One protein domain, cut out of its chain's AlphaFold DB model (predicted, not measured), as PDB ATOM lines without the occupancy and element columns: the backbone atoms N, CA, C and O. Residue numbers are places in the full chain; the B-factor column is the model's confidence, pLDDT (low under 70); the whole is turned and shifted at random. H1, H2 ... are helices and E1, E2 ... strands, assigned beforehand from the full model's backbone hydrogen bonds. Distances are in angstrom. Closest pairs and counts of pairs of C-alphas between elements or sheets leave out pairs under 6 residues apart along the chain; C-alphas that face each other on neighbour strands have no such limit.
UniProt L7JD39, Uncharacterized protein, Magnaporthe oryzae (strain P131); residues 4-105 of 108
ATOM      1  N   VAL A   4     145.429 150.224 171.191       94.94
ATOM      2  CA  VAL A   4     144.073 150.208 170.648       94.94
ATOM      3  C   VAL A   4     144.110 150.799 169.242       94.94
ATOM      4  O   VAL A   4     144.889 151.716 168.987       94.94
ATOM      5  N   TRP A   5     143.327 150.273 168.301       95.12
ATOM      6  CA  TRP A   5     143.268 150.832 166.945       95.12
ATOM      7  C   TRP A   5     141.942 150.537 166.246       95.12
ATOM      8  O   TRP A   5     141.199 149.634 166.640       95.12
ATOM      9  N   LEU A   6     141.674 151.307 165.188       92.62
ATOM     10  CA  LEU A   6     140.589 151.049 164.250       92.62
ATOM     11  C   LEU A   6     141.142 150.435 162.960       92.62
ATOM     12  O   LEU A   6     142.175 150.889 162.470       92.62
ATOM     13  N   ASN A   7     140.441 149.456 162.390       90.06
ATOM     14  CA  ASN A   7     140.636 149.026 161.003       90.06
ATOM     15  C   ASN A   7     139.457 149.482 160.140       90.06
ATOM     16  O   ASN A   7     138.342 149.680 160.629       90.06
ATOM     17  N   GLU A   8     139.691 149.603 158.837       84.94
ATOM     18  CA  GLU A   8     138.609 149.756 157.869       84.94
ATOM     19  C   GLU A   8     137.810 148.457 157.741       84.94
ATOM     20  O   GLU A   8     138.379 147.366 157.778       84.94
ATOM     21  N   LYS A   9     136.491 148.562 157.552       78.50
ATOM     22  CA  LYS A   9     135.653 147.414 157.195       78.50
ATOM     23  C   LYS A   9     134.588 147.803 156.162       78.50
ATOM     24  O   LYS A   9     134.264 148.988 156.048       78.50
ATOM     25  N   PRO A  10     133.998 146.833 155.438       75.94
ATOM     26  CA  PRO A  10     132.849 147.095 154.578       75.94
ATOM     27  C   PRO A  10     131.718 147.770 155.359       75.94
ATOM     28  O   PRO A  10     131.417 147.384 156.493       75.94
ATOM     29  N   LYS A  11     131.093 148.781 154.747       69.31
ATOM     30  CA  LYS A  11     130.019 149.548 155.378       69.31
ATOM     31  C   LYS A  11     128.838 148.630 155.693       69.31
ATOM     32  O   LYS A  11     128.253 148.047 154.783       69.31
ATOM     33  N   THR A  12     128.450 148.555 156.961       66.25
ATOM     34  CA  THR A  12     127.199 147.908 157.393       66.25
ATOM     35  C   THR A  12     126.303 148.948 158.057       66.25
ATOM     36  O   THR A  12     126.805 149.913 158.618       66.25
ATOM     37  N   VAL A  13     124.978 148.823 157.966       61.66
ATOM     38  CA  VAL A  13     124.045 149.800 158.564       61.66
ATOM     39  C   VAL A  13     123.450 149.215 159.836       61.66
ATOM     40  O   VAL A  13     122.902 148.118 159.798       61.66
ATOM     41  N   GLU A  14     123.548 149.943 160.948       61.44
ATOM     42  CA  GLU A  14     122.986 149.540 162.239       61.44
ATOM     43  C   GLU A  14     122.408 150.766 162.967       61.44
ATOM     44  O   GLU A  14     122.824 151.900 162.739       61.44
ATOM     45  N   GLY A  15     121.398 150.582 163.816       57.81
ATOM     46  CA  GLY A  15     120.850 151.691 164.602       57.81
ATOM     47  C   GLY A  15     121.750 152.028 165.790       57.81
ATOM     48  O   GLY A  15     122.111 151.127 166.543       57.81
ATOM     49  N   HIS A  16     122.091 153.300 165.999       61.66
ATOM     50  CA  HIS A  16     122.612 153.770 167.282       61.66
ATOM     51  C   HIS A  16     121.478 153.952 168.268       61.66
ATOM     52  O   HIS A  16     120.508 154.651 167.992       61.66
ATOM     53  N   THR A  17     121.654 153.397 169.450       67.38
ATOM     54  CA  THR A  17     120.711 153.480 170.571       67.38
ATOM     55  C   THR A  17     121.361 154.082 171.813       67.38
ATOM     56  O   THR A  17     120.657 154.390 172.772       67.38
ATOM     57  N   ASN A  18     122.687 154.289 171.803       77.62
ATOM     58  CA  ASN A  18     123.451 154.705 172.975       77.62
ATOM     59  C   ASN A  18     124.433 155.849 172.689       77.62
ATOM     60  O   ASN A  18     124.764 156.189 171.551       77.62
ATOM     61  N   THR A  19     124.908 156.435 173.777       85.38
ATOM     62  CA  THR A  19     126.126 157.230 173.868       85.38
ATOM     63  C   THR A  19     127.091 156.538 174.822       85.38
ATOM     64  O   THR A  19     126.657 155.802 175.712       85.38
ATOM     65  N   CYS A  20     128.390 156.773 174.662       86.69
ATOM     66  CA  CYS A  20     129.407 156.331 175.599       86.69
ATOM     67  C   CYS A  20     130.342 157.471 176.017       86.69
ATOM     68  O   CYS A  20     130.609 158.401 175.254       86.69
ATOM     69  N   GLN A  21     130.839 157.391 177.252       92.31
ATOM     70  CA  GLN A  21     131.861 158.287 177.780       92.31
ATOM     71  C   GLN A  21     132.967 157.493 178.469       92.31
ATOM     72  O   GLN A  21     132.698 156.624 179.299       92.31
ATOM     73  N   LEU A  22     134.211 157.778 178.093       92.88
ATOM     74  CA  LEU A  22     135.402 157.148 178.639       92.88
ATOM     75  C   LEU A  22     135.841 157.862 179.916       92.88
ATOM     76  O   LEU A  22     136.010 159.081 179.932       92.88
ATOM     77  N   PHE A  23     136.094 157.080 180.956       94.56
ATOM     78  CA  PHE A  23     136.654 157.514 182.224       94.56
ATOM     79  C   PHE A  23     137.977 156.792 182.484       94.56
ATOM     80  O   PHE A  23     138.128 155.615 182.146       94.56
ATOM     81  N   PHE A  24     138.913 157.491 183.120       94.62
ATOM     82  CA  PHE A  24     140.169 156.943 183.622       94.62
ATOM     83  C   PHE A  24     140.317 157.309 185.100       94.62
ATOM     84  O   PHE A  24     140.266 158.483 185.464       94.62
ATOM     85  N   GLU A  25     140.426 156.291 185.957       94.12
ATOM     86  CA  GLU A  25     140.431 156.438 187.422       94.12
ATOM     87  C   GLU A  25     139.261 157.308 187.930       94.12
ATOM     88  O   GLU A  25     139.400 158.130 188.829       94.12
ATOM     89  N   GLY A  26     138.087 157.134 187.311       92.25
ATOM     90  CA  GLY A  26     136.857 157.847 187.664       92.25
ATOM     91  C   GLY A  26     136.709 159.251 187.066       92.25
ATOM     92  O   GLY A  26     135.633 159.831 187.204       92.25
ATOM     93  N   ASN A  27     137.718 159.773 186.359       92.19
ATOM     94  CA  ASN A  27     137.667 161.090 185.716       92.19
ATOM     95  C   ASN A  27     137.325 160.972 184.225       92.19
ATOM     96  O   ASN A  27     137.889 160.106 183.555       92.19
ATOM     97  N   PRO A  28     136.432 161.819 183.683       90.94
ATOM     98  CA  PRO A  28     136.104 161.791 182.263       90.94
ATOM     99  C   PRO A  28     137.333 162.167 181.430       90.94
ATOM    100  O   PRO A  28     137.982 163.181 181.676       90.94
ATOM    101  N   VAL A  29     137.650 161.345 180.429       89.19
ATOM    102  CA  VAL A  29     138.790 161.566 179.523       89.19
ATOM    103  C   VAL A  29     138.426 162.533 178.392       89.19
ATOM    104  O   VAL A  29     139.300 163.138 177.779       89.19
ATOM    105  N   HIS A  30     137.131 162.698 178.123       80.12
ATOM    106  CA  HIS A  30     136.599 163.670 177.175       80.12
ATOM    107  C   HIS A  30     135.358 164.363 177.747       80.12
ATOM    108  O   HIS A  30     134.599 163.770 178.522       80.12
ATOM    109  N   GLU A  31     135.150 165.618 177.340       75.94
ATOM    110  CA  GLU A  31     134.098 166.488 177.881       75.94
ATOM    111  C   GLU A  31     132.685 165.986 177.558       75.94
ATOM    112  O   GLU A  31     131.816 166.000 178.424       75.94
ATOM    113  N   ASN A  32     132.463 165.495 176.332       79.00
ATOM    114  CA  ASN A  32     131.127 165.161 175.832       79.00
ATOM    115  C   ASN A  32     131.000 163.684 175.443       79.00
ATOM    116  O   ASN A  32     131.891 163.184 174.754       79.00
ATOM    117  N   PRO A  33     129.910 162.987 175.815       80.56
ATOM    118  CA  PRO A  33     129.629 161.632 175.346       80.56
ATOM    119  C   PRO A  33     129.596 161.536 173.815       80.56
ATOM    120  O   PRO A  33     129.166 162.466 173.134       80.56
ATOM    121  N   ILE A  34     130.008 160.391 173.271       84.44
ATOM    122  CA  ILE A  34     129.973 160.122 171.828       84.44
ATOM    123  C   ILE A  34     128.905 159.080 171.494       84.44
ATOM    124  O   ILE A  34     128.648 158.177 172.282       84.44
ATOM    125  N   SER A  35     128.270 159.190 170.327       81.00
ATOM    126  CA  SER A  35     127.283 158.206 169.852       81.00
ATOM    127  C   SER A  35     127.905 156.819 169.665       81.00
ATOM    128  O   SER A  35     128.965 156.700 169.049       81.00
ATOM    129  N   CYS A  36     127.227 155.774 170.138       77.81
ATOM    130  CA  CYS A  36     127.682 154.390 170.020       77.81
ATOM    131  C   CYS A  36     126.512 153.389 169.902       77.81
ATOM    132  O   CYS A  36     125.333 153.757 169.944       77.81
ATOM    133  N   HIS A  37     126.837 152.107 169.726       77.31
ATOM    134  CA  HIS A  37     125.859 151.016 169.610       77.31
ATOM    135  C   HIS A  37     125.725 150.216 170.906       77.31
ATOM    136  O   HIS A  37     126.522 150.363 171.832       77.31
ATOM    137  N   ASP A  38     124.730 149.329 170.960       74.19
ATOM    138  CA  ASP A  38     124.573 148.358 172.049       74.19
ATOM    139  C   ASP A  38     125.807 147.456 172.191       74.19
ATOM    140  O   ASP A  38     126.263 147.202 173.305       74.19
ATOM    141  N   ASN A  39     126.433 147.076 171.071       77.31
ATOM    142  CA  ASN A  39     127.649 146.256 171.058       77.31
ATOM    143  C   ASN A  39     128.859 146.931 171.745       77.31
ATOM    144  O   ASN A  39     129.884 146.298 171.978       77.31
ATOM    145  N   THR A  40     128.777 148.219 172.091       83.88
ATOM    146  CA  THR A  40     129.867 148.946 172.761       83.88
ATOM    147  C   THR A  40     130.102 148.438 174.192       83.88
ATOM    148  O   THR A  40     131.171 148.669 174.759       83.88
ATOM    149  N   VAL A  41     129.166 147.664 174.755       86.12
ATOM    150  CA  VAL A  41     129.368 146.903 176.001       86.12
ATOM    151  C   VAL A  41     130.539 145.910 175.909       86.12
ATOM    152  O   VAL A  41     131.252 145.697 176.893       86.12
ATOM    153  N   ASP A  42     130.813 145.368 174.722       90.25
ATOM    154  CA  ASP A  42     131.938 144.451 174.517       90.25
ATOM    155  C   ASP A  42     133.267 145.212 174.569       90.25
ATOM    156  O   ASP A  42     134.224 144.751 175.190       90.25
ATOM    157  N   ILE A  43     133.304 146.435 174.017       91.31
ATOM    158  CA  ILE A  43     134.453 147.346 174.139       91.31
ATOM    159  C   ILE A  43     134.677 147.713 175.607       91.31
ATOM    160  O   ILE A  43     135.812 147.665 176.076       91.31
ATOM    161  N   GLN A  44     133.613 148.044 176.347       92.69
ATOM    162  CA  GLN A  44     133.694 148.335 177.783       92.69
ATOM    163  C   GLN A  44     134.320 147.161 178.550       92.69
ATOM    164  O   GLN A  44     135.258 147.353 179.327       92.69
ATOM    165  N   THR A  45     133.807 145.952 178.325       93.69
ATOM    166  CA  THR A  45     134.254 144.735 179.016       93.69
ATOM    167  C   THR A  45     135.707 144.415 178.680       93.69
ATOM    168  O   THR A  45     136.521 144.187 179.578       93.69
ATOM    169  N   ALA A  46     136.056 144.461 177.394       94.25
ATOM    170  CA  ALA A  46     137.409 144.223 176.912       94.25
ATOM    171  C   ALA A  46     138.407 145.260 177.444       94.25
ATOM    172  O   ALA A  46     139.502 144.899 177.874       94.25
ATOM    173  N   LEU A  47     138.029 146.541 177.472       93.50
ATOM    174  CA  LEU A  47     138.882 147.606 177.985       93.50
ATOM    175  C   LEU A  47     139.125 147.459 179.490       93.50
ATOM    176  O   LEU A  47     140.265 147.571 179.924       93.50
ATOM    177  N   ARG A  48     138.092 147.121 180.272       94.00
ATOM    178  CA  ARG A  48     138.238 146.853 181.711       94.00
ATOM    179  C   ARG A  48     139.121 145.631 181.984       94.00
ATOM    180  O   ARG A  48     139.888 145.649 182.941       94.00
ATOM    181  N   LYS A  49     139.035 144.584 181.147       94.00
ATOM    182  CA  LYS A  49     139.951 143.428 181.205       94.00
ATOM    183  C   LYS A  49     141.391 143.852 180.894       94.00
ATOM    184  O   LYS A  49     142.312 143.379 181.549       94.00
ATOM    185  N   ALA A  50     141.579 144.710 179.893       93.94
ATOM    186  CA  ALA A  50     142.896 145.182 179.477       93.94
ATOM    187  C   ALA A  50     143.545 146.124 180.505       93.94
ATOM    188  O   ALA A  50     144.762 146.079 180.669       93.94
ATOM    189  N   ASP A  51     142.755 146.979 181.156       94.81
ATOM    190  CA  ASP A  51     143.205 147.911 182.187       94.81
ATOM    191  C   ASP A  51     142.021 148.338 183.085       94.81
ATOM    192  O   ASP A  51     141.139 149.083 182.645       94.81
ATOM    193  N   PRO A  52     141.996 147.918 184.365       94.69
ATOM    194  CA  PRO A  52     140.856 148.133 185.258       94.69
ATOM    195  C   PRO A  52     140.657 149.594 185.679       94.69
ATOM    196  O   PRO A  52     139.646 149.914 186.302       94.69
ATOM    197  N   ARG A  53     141.600 150.492 185.362       95.94
ATOM    198  CA  ARG A  53     141.437 151.938 185.595       95.94
ATOM    199  C   ARG A  53     140.466 152.581 184.619       95.94
ATOM    200  O   ARG A  53     139.959 153.665 184.907       95.94
ATOM    201  N   PHE A  54     140.249 151.956 183.466       94.75
ATOM    202  CA  PHE A  54     139.317 152.466 182.480       94.75
ATOM    203  C   PHE A  54     137.896 152.010 182.766       94.75
ATOM    204  O   PHE A  54     137.617 150.856 183.100       94.75
ATOM    205  N   GLU A  55     136.971 152.929 182.535       93.56
ATOM    206  CA  GLU A  55     135.550 152.646 182.546       93.56
ATOM    207  C   GLU A  55     134.890 153.353 181.364       93.56
ATOM    208  O   GLU A  55     134.963 154.570 181.235       93.56
ATOM    209  N   LEU A  56     134.228 152.592 180.496       91.56
ATOM    210  CA  LEU A  56     133.400 153.153 179.433       91.56
ATOM    211  C   LEU A  56     131.947 153.136 179.902       91.56
ATOM    212  O   LEU A  56     131.370 152.063 180.038       91.56
ATOM    213  N   ARG A  57     131.349 154.286 180.199       91.44
ATOM    214  CA  ARG A  57     129.958 154.364 180.673       91.44
ATOM    215  C   ARG A  57     129.025 154.556 179.490       91.44
ATOM    216  O   ARG A  57     129.286 155.423 178.664       91.44
ATOM    217  N   LEU A  58     127.961 153.759 179.413       89.00
ATOM    218  CA  LEU A  58     126.960 153.836 178.349       89.00
ATOM    219  C   LEU A  58     125.666 154.464 178.875       89.00
ATOM    220  O   LEU A  58     125.236 154.158 179.987       89.00
ATOM    221  N   ALA A  59     125.029 155.299 178.061       85.81
ATOM    222  CA  ALA A  59     123.713 155.870 178.330       85.81
ATOM    223  C   ALA A  59     122.836 155.785 177.079       85.81
ATOM    224  O   ALA A  59     123.316 156.023 175.970       85.81
ATOM    225  N   ARG A  60     121.548 155.465 177.243       80.56
ATOM    226  CA  ARG A  60     120.600 155.406 176.119       80.56
ATOM    227  C   ARG A  60     120.370 156.794 175.519       80.56
ATOM    228  O   ARG A  60     120.329 157.781 176.249       80.56
ATOM    229  N   LYS A  61     120.171 156.844 174.203       75.50
ATOM    230  CA  LYS A  61     119.738 158.033 173.454       75.50
ATOM    231  C   LYS A  61     118.613 157.677 172.481       75.50
ATOM    232  O   LYS A  61     118.351 156.500 172.233       75.50
ATOM    233  N   ASP A  62     117.994 158.697 171.893       73.25
ATOM    234  CA  ASP A  62     117.065 158.504 170.782       73.25
ATOM    235  C   ASP A  62     117.752 157.794 169.610       73.25
ATOM    236  O   ASP A  62     118.922 158.039 169.293       73.25
ATOM    237  N   LYS A  63     117.013 156.880 168.973       67.00
ATOM    238  CA  LYS A  63     117.552 156.017 167.926       67.00
ATOM    239  C   LYS A  63     117.948 156.840 166.699       67.00
ATOM    240  O   LYS A  63     117.089 157.446 166.063       67.00
ATOM    241  N   THR A  64     119.216 156.768 166.303       63.69
ATOM    242  CA  THR A  64     119.694 157.243 164.992       63.69
ATOM    243  C   THR A  64     120.099 156.046 164.126       63.69
ATOM    244  O   THR A  64     120.363 154.963 164.641       63.69
ATOM    245  N   VAL A  65     120.063 156.170 162.797       60.38
ATOM    246  CA  VAL A  65     120.520 155.112 161.874       60.38
ATOM    247  C   VAL A  65     121.826 155.577 161.255       60.38
ATOM    248  O   VAL A  65     121.830 156.542 160.494       60.38
ATOM    249  N   GLU A  66     122.926 154.902 161.576       60.28
ATOM    250  CA  GLU A  66     124.264 155.300 161.142       60.28
ATOM    251  C   GLU A  66     125.047 154.061 160.678       60.28
ATOM    252  O   GLU A  66     124.913 152.958 161.205       60.28
ATOM    253  N   GLY A  67     125.852 154.207 159.626       57.44
ATOM    254  CA  GLY A  67     126.581 153.078 159.043       57.44
ATOM    255  C   GLY A  67     127.901 152.807 159.752       57.44
ATOM    256  O   GLY A  67     128.758 153.678 159.752       57.44
ATOM    257  N   HIS A  68     128.098 151.606 160.289       63.47
ATOM    258  CA  HIS A  68     129.392 151.117 160.744       63.47
ATOM    259  C   HIS A  68     130.420 151.117 159.603       63.47
ATOM    260  O   HIS A  68     130.225 150.438 158.593       63.47
ATOM    261  N   THR A  69     131.546 151.799 159.791       73.19
ATOM    262  CA  THR A  69     132.642 151.897 158.803       73.19
ATOM    263  C   THR A  69     133.958 151.299 159.294       73.19
ATOM    264  O   THR A  69     134.880 151.111 158.493       73.19
ATOM    265  N   ARG A  70     134.061 150.974 160.593       82.81
ATOM    266  CA  ARG A  70     135.317 150.559 161.236       82.81
ATOM    267  C   ARG A  70     135.174 149.327 162.119       82.81
ATOM    268  O   ARG A  70     134.070 148.935 162.506       82.81
ATOM    269  N   SER A  71     136.310 148.718 162.442       88.62
ATOM    270  CA  SER A  71     136.425 147.689 163.473       88.62
ATOM    271  C   SER A  71     137.389 148.134 164.582       88.62
ATOM    272  O   SER A  71     138.457 148.666 164.299       88.62
ATOM    273  N   PHE A  72     136.995 147.970 165.843       91.31
ATOM    274  CA  PHE A  72     137.731 148.346 167.046       91.31
ATOM    275  C   PHE A  72     138.517 147.143 167.560       91.31
ATOM    276  O   PHE A  72     137.979 146.039 167.678       91.31
ATOM    277  N   ASN A  73     139.784 147.364 167.892       95.25
ATOM    278  CA  ASN A  73     140.700 146.315 168.312       95.25
ATOM    279  C   ASN A  73     141.467 146.744 169.561       95.25
ATOM    280  O   ASN A  73     141.891 147.896 169.667       95.25
ATOM    281  N   ILE A  74     141.675 145.810 170.490       95.12
ATOM    282  CA  ILE A  74     142.428 146.025 171.730       95.12
ATOM    283  C   ILE A  74     143.465 144.917 171.858       95.12
ATOM    284  O   ILE A  74     143.119 143.738 171.924       95.12
ATOM    285  N   LYS A  75     144.734 145.307 171.968       96.12
ATOM    286  CA  LYS A  75     145.845 144.424 172.327       96.12
ATOM    287  C   LYS A  75     146.463 144.921 173.626       96.12
ATOM    288  O   LYS A  75     146.827 146.092 173.717       96.12
ATOM    289  N   CYS A  76     146.610 144.053 174.621       94.12
ATOM    290  CA  CYS A  76     147.242 144.386 175.895       94.12
ATOM    291  C   CYS A  76     148.296 143.335 176.236       94.12
ATOM    292  O   CYS A  76     148.005 142.147 176.174       94.12
ATOM    293  N   LYS A  77     149.526 143.761 176.566       89.81
ATOM    294  CA  LYS A  77     150.636 142.861 176.953       89.81
ATOM    295  C   LYS A  77     150.828 141.685 175.974       89.81
ATOM    296  O   LYS A  77     151.084 140.557 176.365       89.81
ATOM    297  N   ASP A  78     150.686 141.991 174.686       87.75
ATOM    298  CA  ASP A  78     150.789 141.068 173.551       87.75
ATOM    299  C   ASP A  78     149.658 140.038 173.370       87.75
ATOM    300  O   ASP A  78     149.649 139.329 172.364       87.75
ATOM    301  N   GLU A  79     148.635 140.070 174.226       92.31
ATOM    302  CA  GLU A  79     147.367 139.353 174.057       92.31
ATOM    303  C   GLU A  79     146.353 140.216 173.294       92.31
ATOM    304  O   GLU A  79     146.152 141.397 173.597       92.31
ATOM    305  N   ASP A  80     145.688 139.627 172.302       93.62
ATOM    306  CA  ASP A  80     144.565 140.269 171.627       93.62
ATOM    307  C   ASP A  80     143.295 140.105 172.471       93.62
ATOM    308  O   ASP A  80     142.719 139.021 172.548       93.62
ATOM    309  N   ILE A  81     142.871 141.194 173.109       95.44
ATOM    310  CA  ILE A  81     141.739 141.222 174.040       95.44
ATOM    311  C   ILE A  81     140.410 141.404 173.303       95.44
ATOM    312  O   ILE A  81     139.398 140.834 173.704       95.44
ATOM    313  N   LEU A  82     140.413 142.189 172.224       95.00
ATOM    314  CA  LEU A  82     139.260 142.405 171.354       95.00
ATOM    315  C   LEU A  82     139.731 142.512 169.907       95.00
ATOM    316  O   LEU A  82     140.708 143.213 169.631       95.00
ATOM    317  N   LYS A  83     139.025 141.842 168.995       93.69
ATOM    318  CA  LYS A  83     139.349 141.797 167.566       93.69
ATOM    319  C   LYS A  83     138.129 142.088 166.714       93.69
ATOM    320  O   LYS A  83     137.058 141.549 166.967       93.69
ATOM    321  N   ASP A  84     138.343 142.915 165.699       88.94
ATOM    322  CA  ASP A  84     137.405 143.249 164.632       88.94
ATOM    323  C   ASP A  84     135.990 143.613 165.098       88.94
ATOM    324  O   ASP A  84     134.989 143.330 164.434       88.94
ATOM    325  N   HIS A  85     135.898 144.320 166.226       88.19
ATOM    326  CA  HIS A  85     134.609 144.659 166.809       88.19
ATOM    327  C   HIS A  85     133.942 145.825 166.086       88.19
ATOM    328  O   HIS A  85     134.513 146.905 165.974       88.19
ATOM    329  N   SER A  86     132.727 145.639 165.584       85.81
ATOM    330  CA  SER A  86     132.082 146.636 164.718       85.81
ATOM    331  C   SER A  86     131.858 147.978 165.418       85.81
ATOM    332  O   SER A  86     131.262 148.031 166.489       85.81
ATOM    333  N   CYS A  87     132.319 149.062 164.791       82.88
ATOM    334  CA  CYS A  87     132.177 150.416 165.314       82.88
ATOM    335  C   CYS A  87     132.200 151.492 164.202       82.88
ATOM    336  O   CYS A  87     132.065 151.196 163.009       82.88
ATOM    337  N   HIS A  88     132.340 152.753 164.615       80.31
ATOM    338  CA  HIS A  88     132.330 153.950 163.772       80.31
ATOM    339  C   HIS A  88     133.653 154.698 163.818       80.31
ATOM    340  O   HIS A  88     134.429 154.563 164.762       80.31
ATOM    341  N   ASP A  89     133.855 155.563 162.828       81.12
ATOM    342  CA  ASP A  89     134.988 156.487 162.777       81.12
ATOM    343  C   ASP A  89     135.091 157.382 164.017       81.12
ATOM    344  O   ASP A  89     136.192 157.679 164.469       81.12
ATOM    345  N   ASN A  90     133.964 157.767 164.625       81.00
ATOM    346  CA  ASN A  90     133.950 158.618 165.819       81.00
ATOM    347  C   ASN A  90     134.631 157.974 167.048       81.00
ATOM    348  O   ASN A  90     135.066 158.686 167.954       81.00
ATOM    349  N   MET A  91     134.799 156.647 167.059       86.25
ATOM    350  CA  MET A  91     135.525 155.930 168.108       86.25
ATOM    351  C   MET A  91     137.027 156.222 168.084       86.25
ATOM    352  O   MET A  91     137.720 155.897 169.049       86.25
ATOM    353  N   ILE A  92     137.542 156.870 167.031       89.06
ATOM    354  CA  ILE A  92     138.947 157.277 166.946       89.06
ATOM    355  C   ILE A  92     139.347 158.179 168.118       89.06
ATOM    356  O   ILE A  92     140.468 158.081 168.611       89.06
ATOM    357  N   THR A  93     138.421 158.994 168.632       88.50
ATOM    358  CA  THR A  93     138.660 159.836 169.810       88.50
ATOM    359  C   THR A  93     138.971 158.979 171.036       88.50
ATOM    360  O   THR A  93     139.955 159.234 171.724       88.50
ATOM    361  N   ILE A  94     138.205 157.904 171.261       90.62
ATOM    362  CA  ILE A  94     138.457 156.945 172.349       90.62
ATOM    363  C   ILE A  94     139.793 156.226 172.142       90.62
ATOM    364  O   ILE A  94     140.573 156.107 173.086       90.62
ATOM    365  N   VAL A  95     140.083 155.781 170.915       93.50
ATOM    366  CA  VAL A  95     141.359 155.127 170.579       93.50
ATOM    367  C   VAL A  95     142.548 156.023 170.924       93.50
ATOM    368  O   VAL A  95     143.481 155.584 171.598       93.50
ATOM    369  N   ASN A  96     142.500 157.285 170.496       93.69
ATOM    370  CA  ASN A  96     143.565 158.253 170.735       93.69
ATOM    371  C   ASN A  96     143.760 158.510 172.232       93.69
ATOM    372  O   ASN A  96     144.892 158.481 172.711       93.69
ATOM    373  N   SER A  97     142.669 158.686 172.980       93.25
ATOM    374  CA  SER A  97     142.704 158.872 174.432       93.25
ATOM    375  C   SER A  97     143.340 157.693 175.173       93.25
ATOM    376  O   SER A  97     144.198 157.903 176.031       93.25
ATOM    377  N   ILE A  98     142.967 156.452 174.835       93.81
ATOM    378  CA  ILE A  98     143.525 155.256 175.488       93.81
ATOM    379  C   ILE A  98     145.016 155.124 175.179       93.81
ATOM    380  O   ILE A  98     145.814 154.925 176.091       93.81
ATOM    381  N   ASN A  99     145.410 155.271 173.911       95.56
ATOM    382  CA  ASN A  99     146.814 155.157 173.517       95.56
ATOM    383  C   ASN A  99     147.683 156.255 174.144       95.56
ATOM    384  O   ASN A  99     148.797 155.965 174.574       95.56
ATOM    385  N   ALA A 100     147.179 157.492 174.234       94.31
ATOM    386  CA  ALA A 100     147.885 158.585 174.899       94.31
ATOM    387  C   ALA A 100     148.120 158.276 176.385       94.31
ATOM    388  O   ALA A 100     149.234 158.441 176.877       94.31
ATOM    389  N   LEU A 101     147.101 157.759 177.080       94.00
ATOM    390  CA  LEU A 101     147.222 157.340 178.477       94.00
ATOM    391  C   LEU A 101     148.182 156.158 178.638       94.00
ATOM    392  O   LEU A 101     149.054 156.211 179.493       94.00
ATOM    393  N   TRP A 102     148.096 155.125 177.800       94.62
ATOM    394  CA  TRP A 102     149.002 153.973 177.867       94.62
ATOM    395  C   TRP A 102     150.451 154.285 177.491       94.62
ATOM    396  O   TRP A 102     151.347 153.571 177.941       94.62
ATOM    397  N   ALA A 103     150.701 155.345 176.718       93.38
ATOM    398  CA  ALA A 103     152.056 155.805 176.423       93.38
ATOM    399  C   ALA A 103     152.779 156.347 177.669       93.38
ATOM    400  O   ALA A 103     153.992 156.193 177.782       93.38
ATOM    401  N   VAL A 104     152.042 156.956 178.606       94.38
ATOM    402  CA  VAL A 104     152.595 157.528 179.850       94.38
ATOM    403  C   VAL A 104     152.373 156.636 181.072       94.38
ATOM    404  O   VAL A 104     153.181 156.619 181.995       94.38
ATOM    405  N   LEU A 105     151.280 155.879 181.074       93.62
ATOM    406  CA  LEU A 105     150.816 155.022 182.155       93.62
ATOM    407  C   LEU A 105     150.437 153.655 181.572       93.62
ATOM    408  O   LEU A 105     149.251 153.399 181.332       93.62
TER     409      LEU A 105
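AT A GLANCE: This is residues 4 to 105 of the 108 residues of an uncharacterized protein of Magnaporthe oryzae (strain P131) (UniProt L7JD39). Two long antiparallel strands, E1 and E3, make a ribbon folded back into a U, with H1 and H2 packed on its opposite faces and E4 beside E3 along one arm. The 102 printed residues run E1 E2 H1 E3 E4 H2, with sheet order E2 E1 E3 E4, class mixed. The whole is compact, radius of gyration of the C-alphas 12.9 A, spans 36 by 27 by 18 A.

IN THESE COORDINATES: Find C-alpha 4 at (144.073, 150.208, 170.648), where E1, residues 4 to 24, begins. E3 is residues 54 to 76, E4 79 to 87, E2 34 to 36, H1 40 to 50. H2, residues 89 to 104, 24.5 A long, ends at (152.595, 157.528, 179.850).

HOW THE PARTS SIT: Look between E1 and E3 for N 7 and O 71, 2.9 A apart; in the hairpin of E3 and E4, N 72 and O 85 are 2.7 A apart. E2 and E1 meet only at a point, C-alphas 35 and 19, 4.3 A. The sheet curls round H1, closest C-alphas Gln 44 and Leu 56, 5.1 A. H2 touches E1, closest C-alphas Val 4 and Val 95, 5.6 A. Every O i to N i+4 pair is within hydrogen-bond range in H1, 9 of 12 in H2.

THE WHOLE: The printed part has no cut and no long link. Look for pLDDT under 70 at residues 11 to 17 and 63 to 68.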